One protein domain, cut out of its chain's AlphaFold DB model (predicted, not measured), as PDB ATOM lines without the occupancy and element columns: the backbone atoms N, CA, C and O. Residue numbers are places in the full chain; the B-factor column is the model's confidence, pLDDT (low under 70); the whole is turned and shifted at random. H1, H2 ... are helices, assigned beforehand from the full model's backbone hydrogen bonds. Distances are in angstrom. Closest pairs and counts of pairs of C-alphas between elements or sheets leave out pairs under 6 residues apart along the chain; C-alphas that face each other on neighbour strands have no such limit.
ATOM      1  N   GLN A  57      -2.435 -47.600 -10.642       89.44
ATOM      2  CA  GLN A  57      -3.208 -48.474 -11.530       89.44
ATOM      3  C   GLN A  57      -4.443 -49.051 -10.835       89.44
ATOM      4  O   GLN A  57      -5.533 -49.079 -11.414       89.44
ATOM      5  N   TYR A  58      -4.287 -49.487  -9.584       88.50
ATOM      6  CA  TYR A  58      -5.390 -49.975  -8.771       88.50
ATOM      7  C   TYR A  58      -6.434 -48.879  -8.543       88.50
ATOM      8  O   TYR A  58      -7.618 -49.104  -8.788       88.50
ATOM      9  N   GLY A  59      -5.997 -47.678  -8.146       87.88
ATOM     10  CA  GLY A  59      -6.874 -46.527  -7.939       87.88
ATOM     11  C   GLY A  59      -7.651 -46.143  -9.199       87.88
ATOM     12  O   GLY A  59      -8.864 -45.966  -9.136       87.88
ATOM     13  N   ALA A  60      -6.985 -46.098 -10.356       87.81
ATOM     14  CA  ALA A  60      -7.629 -45.825 -11.641       87.81
ATOM     15  C   ALA A  60      -8.665 -46.899 -12.014       87.81
ATOM     16  O   ALA A  60      -9.778 -46.576 -12.434       87.81
ATOM     17  N   THR A  61      -8.329 -48.176 -11.810       90.69
ATOM     18  CA  THR A  61      -9.239 -49.304 -12.071       90.69
ATOM     19  C   THR A  61     -10.477 -49.224 -11.181       90.69
ATOM     20  O   THR A  61     -11.602 -49.356 -11.661       90.69
ATOM     21  N   LEU A  62     -10.277 -48.959  -9.890       90.31
ATOM     22  CA  LEU A  62     -11.359 -48.830  -8.924       90.31
ATOM     23  C   LEU A  62     -12.238 -47.609  -9.216       90.31
ATOM     24  O   LEU A  62     -13.459 -47.717  -9.188       90.31
ATOM     25  N   GLY A  63     -11.640 -46.464  -9.547       90.94
ATOM     26  CA  GLY A  63     -12.382 -45.271  -9.954       90.94
ATOM     27  C   GLY A  63     -13.271 -45.546 -11.168       90.94
ATOM     28  O   GLY A  63     -14.468 -45.268 -11.133       90.94
ATOM     29  N   SER A  64     -12.715 -46.178 -12.208       92.31
ATOM     30  CA  SER A  64     -13.475 -46.574 -13.400       92.31
ATOM     31  C   SER A  64     -14.633 -47.521 -13.072       92.31
ATOM     32  O   SER A  64     -15.715 -47.381 -13.642       92.31
ATOM     33  N   GLU A  65     -14.424 -48.484 -12.171       94.38
ATOM     34  CA  GLU A  65     -15.461 -49.410 -11.702       94.38
ATOM     35  C   GLU A  65     -16.612 -48.652 -11.021       94.38
ATOM     36  O   GLU A  65     -17.777 -48.827 -11.384       94.38
ATOM     37  N   LEU A  66     -16.294 -47.771 -10.069       94.50
ATOM     38  CA  LEU A  66     -17.289 -47.026  -9.296       94.50
ATOM     39  C   LEU A  66     -18.105 -46.061 -10.167       94.50
ATOM     40  O   LEU A  66     -19.332 -46.034 -10.050       94.50
ATOM     41  N   TYR A  67     -17.460 -45.328 -11.080       94.69
ATOM     42  CA  TYR A  67     -18.167 -44.447 -12.016       94.69
ATOM     43  C   TYR A  67     -19.030 -45.224 -13.016       94.69
ATOM     44  O   TYR A  67     -20.111 -44.767 -13.381       94.69
ATOM     45  N   SER A  68     -18.613 -46.430 -13.412       95.75
ATOM     46  CA  SER A  68     -19.430 -47.302 -14.265       95.75
ATOM     47  C   SER A  68     -20.710 -47.749 -13.548       95.75
ATOM     48  O   SER A  68     -21.786 -47.775 -14.144       95.75
ATOM     49  N   TYR A  69     -20.625 -48.061 -12.251       96.44
ATOM     50  CA  TYR A  69     -21.796 -48.378 -11.428       96.44
ATOM     51  C   TYR A  69     -22.721 -47.180 -11.223       96.44
ATOM     52  O   TYR A  69     -23.941 -47.352 -11.245       96.44
ATOM     53  N   GLN A  70     -22.154 -45.984 -11.054       95.38
ATOM     54  CA  GLN A  70     -22.927 -44.748 -10.996       95.38
ATOM     55  C   GLN A  70     -23.693 -44.519 -12.304       95.38
ATOM     56  O   GLN A  70     -24.914 -44.381 -12.263       95.38
ATOM     57  N   GLY A  71     -23.002 -44.552 -13.448       93.56
ATOM     58  CA  GLY A  71     -23.617 -44.335 -14.758       93.56
ATOM     59  C   GLY A  71     -24.730 -45.342 -15.059       93.56
ATOM     60  O   GLY A  71     -25.813 -44.952 -15.486       93.56
ATOM     61  N   LEU A  72     -24.516 -46.623 -14.733       94.12
ATOM     62  CA  LEU A  72     -25.551 -47.655 -14.853       94.12
ATOM     63  C   LEU A  72     -26.793 -47.325 -14.014       94.12
ATOM     64  O   LEU A  72     -27.923 -47.472 -14.478       94.12
ATOM     65  N   ALA A  73     -26.603 -46.917 -12.760       94.56
ATOM     66  CA  ALA A  73     -27.719 -46.576 -11.890       94.56
ATOM     67  C   ALA A  73     -28.470 -45.333 -12.393       94.56
ATOM     68  O   ALA A  73     -29.699 -45.342 -12.411       94.56
ATOM     69  N   GLU A  74     -27.759 -44.299 -12.838       94.31
ATOM     70  CA  GLU A  74     -28.353 -43.087 -13.417       94.31
ATOM     71  C   GLU A  74     -29.167 -43.395 -14.680       94.31
ATOM     72  O   GLU A  74     -30.296 -42.923 -14.804       94.31
ATOM     73  N   GLU A  75     -28.658 -44.250 -15.571       92.31
ATOM     74  CA  GLU A  75     -29.374 -44.676 -16.778       92.31
ATOM     75  C   GLU A  75     -30.680 -45.415 -16.443       92.31
ATOM     76  O   GLU A  75     -31.729 -45.142 -17.038       92.31
ATOM     77  N   VAL A  76     -30.654 -46.304 -15.444       91.44
ATOM     78  CA  VAL A  76     -31.857 -47.001 -14.957       91.44
ATOM     79  C   VAL A  76     -32.886 -46.011 -14.419       91.44
ATOM     80  O   VAL A  76     -34.075 -46.153 -14.704       91.44
ATOM     81  N   LEU A  77     -32.450 -45.008 -13.654       90.88
ATOM     82  CA  LEU A  77     -33.339 -43.983 -13.105       90.88
ATOM     83  C   LEU A  77     -33.910 -43.066 -14.190       90.88
ATOM     84  O   LEU A  77     -35.077 -42.698 -14.104       90.88
ATOM     85  N   ALA A  78     -33.126 -42.734 -15.216       89.75
ATOM     86  CA  ALA A  78     -33.586 -41.938 -16.350       89.75
ATOM     87  C   ALA A  78     -34.593 -42.699 -17.232       89.75
ATOM     88  O   ALA A  78     -35.504 -42.098 -17.800       89.75
ATOM     89  N   SER A  79     -34.442 -44.023 -17.333       84.62
ATOM     90  CA  SER A  79     -35.266 -44.880 -18.197       84.62
ATOM     91  C   SER A  79     -36.613 -45.279 -17.583       84.62
ATOM     92  O   SER A  79     -37.505 -45.723 -18.307       84.62
ATOM     93  N   TRP A  80     -36.784 -45.140 -16.266       79.62
ATOM     94  CA  TRP A  80     -38.021 -45.495 -15.563       79.62
ATOM     95  C   TRP A  80     -38.828 -44.244 -15.206       79.62
ATOM     96  O   TRP A  80     -38.489 -43.509 -14.284       79.62
ATOM     97  N   SER A  81     -39.934 -44.024 -15.915       64.69
ATOM     98  CA  SER A  81     -40.784 -42.834 -15.770       64.69
ATOM     99  C   SER A  81     -42.071 -43.051 -14.962       64.69
ATOM    100  O   SER A  81     -42.892 -42.138 -14.885       64.69
ATOM    101  N   VAL A  82     -42.281 -44.225 -14.354       58.22
ATOM    102  CA  VAL A  82     -43.571 -44.580 -13.733       58.22
ATOM    103  C   VAL A  82     -43.434 -44.838 -12.231       58.22
ATOM    104  O   VAL A  82     -42.618 -45.651 -11.794       58.22
ATOM    105  N   GLU A  83     -44.276 -44.156 -11.447       58.53
ATOM    106  CA  GLU A  83     -44.559 -44.426 -10.030       58.53
ATOM    107  C   GLU A  83     -45.335 -45.749  -9.883       58.53
ATOM    108  O   GLU A  83     -46.516 -45.777  -9.547       58.53
ATOM    109  N   GLU A  84     -44.689 -46.874 -10.171       59.88
ATOM    110  CA  GLU A  84     -45.201 -48.182  -9.756       59.88
ATOM    111  C   GLU A  84     -44.852 -48.450  -8.288       59.88
ATOM    112  O   GLU A  84     -43.960 -47.826  -7.710       59.88
ATOM    113  N   HIS A  85     -45.549 -49.398  -7.657       60.94
ATOM    114  CA  HIS A  85     -45.163 -49.903  -6.341       60.94
ATOM    115  C   HIS A  85     -43.794 -50.592  -6.432       60.94
ATOM    116  O   HIS A  85     -43.687 -51.787  -6.700       60.94
ATOM    117  N   LEU A  86     -42.739 -49.810  -6.207       74.56
ATOM    118  CA  LEU A  86     -41.359 -50.264  -6.248       74.56
ATOM    119  C   LEU A  86     -41.094 -51.196  -5.065       74.56
ATOM    120  O   LEU A  86     -40.984 -50.760  -3.916       74.56
ATOM    121  N   ASP A  87     -40.972 -52.490  -5.342       81.06
ATOM    122  CA  ASP A  87     -40.486 -53.431  -4.344       81.06
ATOM    123  C   ASP A  87     -38.986 -53.193  -4.038       81.06
ATOM    124  O   ASP A  87     -38.270 -52.435  -4.709       81.06
ATOM    125  N   ARG A  88     -38.478 -53.848  -2.989       79.62
ATOM    126  CA  ARG A  88     -37.076 -53.707  -2.550       79.62
ATOM    127  C   ARG A  88     -36.056 -54.271  -3.553       79.62
ATOM    128  O   ARG A  88     -34.869 -53.952  -3.471       79.62
ATOM    129  N   HIS A  89     -36.501 -55.134  -4.455       83.00
ATOM    130  CA  HIS A  89     -35.702 -55.809  -5.473       83.00
ATOM    131  C   HIS A  89     -35.874 -55.194  -6.869       83.00
ATOM    132  O   HIS A  89     -35.248 -55.672  -7.819       83.00
ATOM    133  N   HIS A  90     -36.677 -54.139  -6.984       87.44
ATOM    134  CA  HIS A  90     -36.949 -53.448  -8.223       87.44
ATOM    135  C   HIS A  90     -35.682 -52.720  -8.698       87.44
ATOM    136  O   HIS A  90     -35.015 -52.082  -7.872       87.44
ATOM    137  N   PRO A  91     -35.346 -52.757 -10.002       89.69
ATOM    138  CA  PRO A  91     -34.147 -52.113 -10.547       89.69
ATOM    139  C   PRO A  91     -33.967 -50.661 -10.093       89.69
ATOM    140  O   PRO A  91     -32.895 -50.298  -9.624       89.69
ATOM    141  N   VAL A  92     -35.038 -49.861 -10.114       90.81
ATOM    142  CA  VAL A  92     -35.045 -48.468  -9.619       90.81
ATOM    143  C   VAL A  92     -34.653 -48.368  -8.141       90.81
ATOM    144  O   VAL A  92     -33.836 -47.524  -7.781       90.81
ATOM    145  N   THR A  93     -35.192 -49.225  -7.270       91.56
ATOM    146  CA  THR A  93     -34.856 -49.222  -5.834       91.56
ATOM    147  C   THR A  93     -33.388 -49.576  -5.612       91.56
ATOM    148  O   THR A  93     -32.716 -48.984  -4.766       91.56
ATOM    149  N   ILE A  94     -32.874 -50.530  -6.389       93.25
ATOM    150  CA  ILE A  94     -31.469 -50.937  -6.332       93.25
ATOM    151  C   ILE A  94     -30.565 -49.812  -6.844       93.25
ATOM    152  O   ILE A  94     -29.568 -49.517  -6.192       93.25
ATOM    153  N   ALA A  95     -30.933 -49.164  -7.952       93.69
ATOM    154  CA  ALA A  95     -30.206 -48.041  -8.533       93.69
ATOM    155  C   ALA A  95     -30.135 -46.850  -7.567       93.69
ATOM    156  O   ALA A  95     -29.039 -46.369  -7.290       93.69
ATOM    157  N   LYS A  96     -31.259 -46.451  -6.949       93.06
ATOM    158  CA  LYS A  96     -31.269 -45.423  -5.888       93.06
ATOM    159  C   LYS A  96     -30.311 -45.786  -4.760       93.06
ATOM    160  O   LYS A  96     -29.472 -44.979  -4.376       93.06
ATOM    161  N   LYS A  97     -30.373 -47.035  -4.277       93.12
ATOM    162  CA  LYS A  97     -29.499 -47.465  -3.184       93.12
ATOM    163  C   LYS A  97     -28.023 -47.504  -3.582       93.12
ATOM    164  O   LYS A  97     -27.165 -47.285  -2.735       93.12
ATOM    165  N   LEU A  98     -27.723 -47.811  -4.841       94.31
ATOM    166  CA  LEU A  98     -26.363 -47.806  -5.369       94.31
ATOM    167  C   LEU A  98     -25.809 -46.375  -5.443       94.31
ATOM    168  O   LEU A  98     -24.691 -46.156  -4.991       94.31
ATOM    169  N   ILE A  99     -26.609 -45.405  -5.896       94.62
ATOM    170  CA  ILE A  99     -26.250 -43.975  -5.891       94.62
ATOM    171  C   ILE A  99     -26.005 -43.461  -4.474       94.62
ATOM    172  O   ILE A  99     -24.988 -42.810  -4.244       94.62
ATOM    173  N   GLU A 100     -26.881 -43.798  -3.522       93.50
ATOM    174  CA  GLU A 100     -26.681 -43.458  -2.108       93.50
ATOM    175  C   GLU A 100     -25.357 -44.029  -1.585       93.50
ATOM    176  O   GLU A 100     -24.581 -43.313  -0.975       93.50
ATOM    177  N   LEU A 101     -25.049 -45.304  -1.847       92.94
ATOM    178  CA  LEU A 101     -23.796 -45.912  -1.378       92.94
ATOM    179  C   LEU A 101     -22.547 -45.303  -2.030       92.94
ATOM    180  O   LEU A 101     -21.488 -45.285  -1.409       92.94
ATOM    181  N   LEU A 102     -22.658 -44.843  -3.278       93.19
ATOM    182  CA  LEU A 102     -21.554 -44.251  -4.036       93.19
ATOM    183  C   LEU A 102     -21.278 -42.797  -3.643       93.19
ATOM    184  O   LEU A 102     -20.114 -42.392  -3.645       93.19
ATOM    185  N   ASN A 103     -22.314 -42.043  -3.262       90.94
ATOM    186  CA  ASN A 103     -22.236 -40.593  -3.058       90.94
ATOM    187  C   ASN A 103     -22.528 -40.135  -1.615       90.94
ATOM    188  O   ASN A 103     -22.000 -39.117  -1.178       90.94
ATOM    189  N   GLU A 104     -23.320 -40.867  -0.831       83.94
ATOM    190  CA  GLU A 104     -23.827 -40.412   0.470       83.94
ATOM    191  C   GLU A 104     -23.176 -41.160   1.665       83.94
ATOM    192  O   GLU A 104     -23.099 -42.383   1.707       83.94
ATOM    193  N   SER A 105     -22.718 -40.395   2.672       62.09
ATOM    194  CA  SER A 105     -22.121 -40.801   3.975       62.09
ATOM    195  C   SER A 105     -20.777 -41.554   4.029       62.09
ATOM    196  O   SER A 105     -20.687 -42.727   4.391       62.09
ATOM    197  N   PRO A 106     -19.691 -40.789   3.858       72.75
ATOM    198  CA  PRO A 106     -19.422 -40.205   2.560       72.75
ATOM    199  C   PRO A 106     -19.250 -41.377   1.588       72.75
ATOM    200  O   PRO A 106     -18.490 -42.290   1.876       72.75
ATOM    201  N   GLY A 107     -19.971 -41.430   0.477       84.56
ATOM    202  CA  GLY A 107     -19.720 -42.494  -0.494       84.56
ATOM    203  C   GLY A 107     -18.312 -42.349  -1.094       84.56
ATOM    204  O   GLY A 107     -17.736 -41.259  -1.036       84.56
ATOM    205  N   PRO A 108     -17.710 -43.411  -1.648       88.88
ATOM    206  CA  PRO A 108     -16.347 -43.359  -2.168       88.88
ATOM    207  C   PRO A 108     -16.125 -42.286  -3.246       88.88
ATOM    208  O   PRO A 108     -15.000 -41.818  -3.372       88.88
ATOM    209  N   LEU A 109     -17.168 -41.864  -3.975       89.25
ATOM    210  CA  LEU A 109     -17.078 -40.818  -5.003       89.25
ATOM    211  C   LEU A 109     -17.218 -39.392  -4.452       89.25
ATOM    212  O   LEU A 109     -16.855 -38.435  -5.128       89.25
ATOM    213  N   ALA A 110     -17.723 -39.240  -3.225       86.38
ATOM    214  CA  ALA A 110     -17.873 -37.944  -2.564       86.38
ATOM    215  C   ALA A 110     -16.704 -37.605  -1.623       86.38
ATOM    216  O   ALA A 110     -16.676 -36.519  -1.044       86.38
ATOM    217  N   ARG A 111     -15.758 -38.534  -1.436       84.00
ATOM    218  CA  ARG A 111     -14.580 -38.359  -0.574       84.00
ATOM    219  C   ARG A 111     -13.416 -37.767  -1.348       84.00
ATOM    220  O   ARG A 111     -13.202 -38.088  -2.515       84.00
ATOM    221  N   SER A 112     -12.585 -37.003  -0.650       82.12
ATOM    222  CA  SER A 112     -11.229 -36.739  -1.128       82.12
ATOM    223  C   SER A 112     -10.389 -38.026  -1.123       82.12
ATOM    224  O   SER A 112     -10.634 -38.950  -0.339       82.12
ATOM    225  N   CYS A 113      -9.344 -38.082  -1.953       75.50
ATOM    226  CA  CYS A 113      -8.413 -39.217  -1.981       75.50
ATOM    227  C   CYS A 113      -7.786 -39.499  -0.601       75.50
ATOM    228  O   CYS A 113      -7.562 -40.655  -0.239       75.50
ATOM    229  N   GLU A 114      -7.534 -38.453   0.191       78.44
ATOM    230  CA  GLU A 114      -6.951 -38.579   1.530       78.44
ATOM    231  C   GLU A 114      -7.900 -39.243   2.533       78.44
ATOM    232  O   GLU A 114      -7.469 -40.061   3.349       78.44
ATOM    233  N   GLU A 115      -9.189 -38.907   2.479       81.12
ATOM    234  CA  GLU A 115     -10.225 -39.513   3.323       81.12
ATOM    235  C   GLU A 115     -10.523 -40.947   2.891       81.12
ATOM    236  O   GLU A 115     -10.743 -41.823   3.727       81.12
ATOM    237  N   PHE A 116     -10.493 -41.197   1.582       78.00
ATOM    238  CA  PHE A 116     -10.679 -42.520   1.006       78.00
ATOM    239  C   PHE A 116      -9.612 -43.507   1.501       78.00
ATOM    240  O   PHE A 116      -9.952 -44.587   1.987       78.00
ATOM    241  N   ALA A 117      -8.333 -43.115   1.464       73.88
ATOM    242  CA  ALA A 117      -7.213 -43.962   1.883       73.88
ATOM    243  C   ALA A 117      -7.205 -44.292   3.388       73.88
ATOM    244  O   ALA A 117      -6.642 -45.304   3.800       73.88
ATOM    245  N   LYS A 118      -7.820 -43.445   4.222       79.75
ATOM    246  CA  LYS A 118      -7.844 -43.598   5.688       79.75
ATOM    247  C   LYS A 118      -9.092 -44.325   6.199       79.75
ATOM    248  O   LYS A 118      -9.248 -44.468   7.412       79.75
ATOM    249  N   HIS A 119      -9.994 -44.763   5.317       77.69
ATOM    250  CA  HIS A 119     -11.285 -45.295   5.735       77.69
ATOM    251  C   HIS A 119     -11.205 -46.757   6.220       77.69
ATOM    252  O   HIS A 119     -10.904 -47.652   5.429       77.69
ATOM    253  N   PRO A 120     -11.546 -47.045   7.490       74.19
ATOM    254  CA  PRO A 120     -11.309 -48.356   8.098       74.19
ATOM    255  C   PRO A 120     -12.229 -49.479   7.591       74.19
ATOM    256  O   PRO A 120     -11.907 -50.647   7.785       74.19
ATOM    257  N   SER A 121     -13.358 -49.165   6.943       79.75
ATOM    258  CA  SER A 121     -14.298 -50.160   6.390       79.75
ATOM    259  C   SER A 121     -14.374 -50.169   4.861       79.75
ATOM    260  O   SER A 121     -15.347 -50.679   4.308       79.75
ATOM    261  N   LEU A 122     -13.358 -49.630   4.174       81.69
ATOM    262  CA  LEU A 122     -13.357 -49.482   2.714       81.69
ATOM    263  C   LEU A 122     -13.706 -50.787   1.980       81.69
ATOM    264  O   LEU A 122     -14.600 -50.794   1.138       81.69
ATOM    265  N   ASP A 123     -13.068 -51.903   2.335       85.25
ATOM    266  CA  ASP A 123     -13.310 -53.193   1.677       85.25
ATOM    267  C   ASP A 123     -14.753 -53.690   1.850       85.25
ATOM    268  O   ASP A 123     -15.337 -54.266   0.927       85.25
ATOM    269  N   GLY A 124     -15.350 -53.444   3.020       86.94
ATOM    270  CA  GLY A 124     -16.739 -53.800   3.309       86.94
ATOM    271  C   GLY A 124     -17.727 -52.964   2.496       86.94
ATOM    272  O   GLY A 124     -18.668 -53.510   1.912       86.94
ATOM    273  N   ASP A 125     -17.473 -51.661   2.401       87.75
ATOM    274  CA  ASP A 125     -18.294 -50.727   1.628       87.75
ATOM    275  C   ASP A 125     -18.216 -51.055   0.128       87.75
ATOM    276  O   ASP A 125     -19.244 -51.171  -0.545       87.75
ATOM    277  N   LEU A 126     -17.010 -51.324  -0.387       91.38
ATOM    278  CA  LEU A 126     -16.794 -51.755  -1.770       91.38
ATOM    279  C   LEU A 126     -17.482 -53.092  -2.073       91.38
ATOM    280  O   LEU A 126     -18.089 -53.247  -3.134       91.38
ATOM    281  N   ALA A 127     -17.432 -54.061  -1.154       92.69
ATOM    282  CA  ALA A 127     -18.138 -55.329  -1.317       92.69
ATOM    283  C   ALA A 127     -19.659 -55.124  -1.394       92.69
ATOM    284  O   ALA A 127     -20.328 -55.736  -2.232       92.69
ATOM    285  N   LEU A 128     -20.211 -54.241  -0.559       92.88
ATOM    286  CA  LEU A 128     -21.630 -53.900  -0.588       92.88
ATOM    287  C   LEU A 128     -22.024 -53.232  -1.915       92.88
ATOM    288  O   LEU A 128     -23.010 -53.651  -2.525       92.88
ATOM    289  N   ILE A 129     -21.240 -52.255  -2.380       94.56
ATOM    290  CA  ILE A 129     -21.436 -51.565  -3.665       94.56
ATOM    291  C   ILE A 129     -21.429 -52.575  -4.818       94.56
ATOM    292  O   ILE A 129     -22.401 -52.658  -5.570       94.56
ATOM    293  N   ARG A 130     -20.395 -53.419  -4.907       96.19
ATOM    294  CA  ARG A 130     -20.278 -54.469  -5.935       96.19
ATOM    295  C   ARG A 130     -21.452 -55.442  -5.906       96.19
ATOM    296  O   ARG A 130     -21.963 -55.827  -6.955       96.19
ATOM    297  N   ASN A 131     -21.911 -55.837  -4.720       95.12
ATOM    298  CA  ASN A 131     -23.067 -56.724  -4.582       95.12
ATOM    299  C   ASN A 131     -24.357 -56.063  -5.087       95.12
ATOM    300  O   ASN A 131     -25.162 -56.721  -5.746       95.12
ATOM    301  N   LYS A 132     -24.554 -54.767  -4.819       94.06
ATOM    302  CA  LYS A 132     -25.699 -54.013  -5.350       94.06
ATOM    303  C   LYS A 132     -25.620 -53.841  -6.864       94.06
ATOM    304  O   LYS A 132     -26.624 -54.088  -7.525       94.06
ATOM    305  N   ALA A 133     -24.445 -53.527  -7.405       94.88
ATOM    306  CA  ALA A 133     -24.223 -53.438  -8.844       94.88
ATOM    307  C   ALA A 133     -24.504 -54.774  -9.554       94.88
ATOM    308  O   ALA A 133     -25.280 -54.813 -10.504       94.88
ATOM    309  N   LYS A 134     -23.977 -55.895  -9.040       95.00
ATOM    310  CA  LYS A 134     -24.267 -57.242  -9.570       95.00
ATOM    311  C   LYS A 134     -25.758 -57.565  -9.559       95.00
ATOM    312  O   LYS A 134     -26.279 -58.121 -10.522       95.00
ATOM    313  N   MET A 135     -26.449 -57.216  -8.474       93.19
ATOM    314  CA  MET A 135     -27.890 -57.433  -8.360       93.19
ATOM    315  C   MET A 135     -28.666 -56.597  -9.385       93.19
ATOM    316  O   MET A 135     -29.612 -57.108  -9.975       93.19
ATOM    317  N   LEU A 136     -28.252 -55.348  -9.623       92.31
ATOM    318  CA  LEU A 136     -28.849 -54.484 -10.640       92.31
ATOM    319  C   LEU A 136     -28.654 -55.061 -12.047       92.31
ATOM    320  O   LEU A 136     -29.638 -55.255 -12.754       92.31
ATOM    321  N   ILE A 137     -27.415 -55.410 -12.410       91.94
ATOM    322  CA  ILE A 137     -27.072 -55.999 -13.715       91.94
ATOM    323  C   ILE A 137     -27.905 -57.258 -13.973       91.94
ATOM    324  O   ILE A 137     -28.592 -57.346 -14.986       91.94
ATOM    325  N   SER A 138     -27.939 -58.188 -13.014       90.00
ATOM    326  CA  SER A 138     -28.712 -59.429 -13.144       90.00
ATOM    327  C   SER A 138     -30.207 -59.171 -13.369       90.00
ATOM    328  O   SER A 138     -30.852 -59.880 -14.142       90.00
ATOM    329  N   LYS A 139     -30.785 -58.151 -12.723       87.19
ATOM    330  CA  LYS A 139     -32.198 -57.800 -12.921       87.19
ATOM    331  C   LYS A 139     -32.469 -57.191 -14.291       87.19
ATOM    332  O   LYS A 139     -33.513 -57.486 -14.870       87.19
ATOM    333  N   LEU A 140     -31.545 -56.388 -14.811       85.44
ATOM    334  CA  LEU A 140     -31.656 -55.827 -16.155       85.44
ATOM    335  C   LEU A 140     -31.557 -56.924 -17.223       85.44
ATOM    336  O   LEU A 140     -32.403 -56.968 -18.109       85.44
ATOM    337  N   GLU A 141     -30.619 -57.865 -17.083       83.62
ATOM    338  CA  GLU A 141     -30.482 -59.010 -17.995       83.62
ATOM    339  C   GLU A 141     -31.750 -59.878 -18.041       83.62
ATOM    340  O   GLU A 141     -32.224 -60.232 -19.121       83.62
ATOM    341  N   ILE A 142     -32.346 -60.182 -16.879       72.56
ATOM    342  CA  ILE A 142     -33.609 -60.935 -16.805       72.56
ATOM    343  C   ILE A 142     -34.735 -60.180 -17.523       72.56
ATOM    344  O   ILE A 142     -35.531 -60.799 -18.228       72.56
ATOM    345  N   HIS A 143     -34.804 -58.855 -17.371       62.41
ATOM    346  CA  HIS A 143     -35.840 -58.063 -18.024       62.41
ATOM    347  C   HIS A 143     -35.644 -57.970 -19.548       62.41
ATOM    348  O   HIS A 143     -36.616 -58.020 -20.304       62.41
ATOM    349  N   SER A 144     -34.397 -57.897 -20.019       66.31
ATOM    350  CA  SER A 144     -34.072 -57.981 -21.449       66.31
ATOM    351  C   SER A 144     -34.471 -59.335 -22.043       66.31
ATOM    352  O   SER A 144     -35.033 -59.380 -23.136       66.31
ATOM    353  N   LEU A 145     -34.241 -60.431 -21.310       64.50
ATOM    354  CA  LEU A 145     -34.664 -61.773 -21.719       64.50
ATOM    355  C   LEU A 145     -36.191 -61.916 -21.736       64.50
ATOM    356  O   LEU A 145     -36.728 -62.463 -22.694       64.50
ATOM    357  N   SER A 146     -36.906 -61.397 -20.730       59.69
ATOM    358  CA  SER A 146     -38.372 -61.488 -20.680       59.69
ATOM    359  C   SER A 146     -39.034 -60.751 -21.851       59.69
ATOM    360  O   SER A 146     -39.905 -61.316 -22.506       59.69
ATOM    361  N   LYS A 147     -38.555 -59.544 -22.188       60.03
ATOM    362  CA  LYS A 147     -39.022 -58.789 -23.367       60.03
ATOM    363  C   LYS A 147     -38.722 -59.500 -24.689       60.03
ATOM    364  O   LYS A 147     -39.497 -59.387 -25.632       60.03
ATOM    365  N   GLY A 148     -37.606 -60.227 -24.771       59.75
ATOM    366  CA  GLY A 148     -37.256 -61.016 -25.955       59.75
ATOM    367  C   GLY A 148     -38.160 -62.234 -26.165       59.75
ATOM    368  O   GLY A 148     -38.432 -62.598 -27.305       59.75
ATOM    369  N   VAL A 149     -38.647 -62.846 -25.081       60.28
ATOM    370  CA  VAL A 149     -39.540 -64.015 -25.135       60.28
ATOM    371  C   VAL A 149     -40.998 -63.611 -25.384       60.28
ATOM    372  O   VAL A 149     -41.687 -64.307 -26.117       60.28
TER     373      VAL A 149
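AT A GLANCE: This is residues 57 to 149 of the 154 residues of an uncharacterized protein of Rodentolepis nana (UniProt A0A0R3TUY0). Two long helices, H1 and H4, cross as an open X, and a shorter helix, H2, packs on both of them, running against each. Together they make a loosely formed up-and-down bundle of three helices; the short helix H3 sits in the connection from H2 to H4, near the beginning of H4, and residues 144 to 149 of H4 stick out. The printed part has 93 residues with four named helices, H1 to H4 in order along the chain, and no named strand; the class is all helix. It is only just compact, close to loose, with a radius of gyration of the C-alphas of 14.5 A, and elongated, with spans of 47 by 26 by 20 A.

IN THESE COORDINATES: H1, residues 57 to 79, begins at C-alpha 57 (-3.208, -48.474, -11.530) and is 32.9 A long. H2, residues 91 to 103, measures 18.2 A. H3 is residues 113 to 117. H4, residues 122 to 149, measures 40.9 A and ends at C-alpha 149 (-39.540, -64.015, -25.135).

HOW THE PARTS SIT: H1 and H2 touch as a helical hairpin, opposite ways at a steep tilt of 40 degrees; their closest C-alphas, of Ala 73 and Ala 95, are 4.4 A apart. H2 and H4 touch, opposite ways at a shallow tilt of 24 degrees, with the C-alphas of Pro 91 and Leu 136 closest at 5.8 A. H1 and H4 are close but not clearly touching: the closest C-alphas, of Tyr 69 and Ala 133, are 6.2 A apart. They run the same way at a steep tilt of 43 degrees. H3 is apart from H1 and H2. In H1, H2, H3 and H4 every O i to N i+4 pair is within hydrogen-bond range.

THE WHOLE: The C-alphas farthest apart, of Glu 114 and Val 149, are 49.2 A apart. The printed part has no cut. The link from H1 to H2 is long, with 11 residues. Mean pLDDT of the printed part is 84.5; residues 81 to 85, 105 and 143 to 149 are under 70.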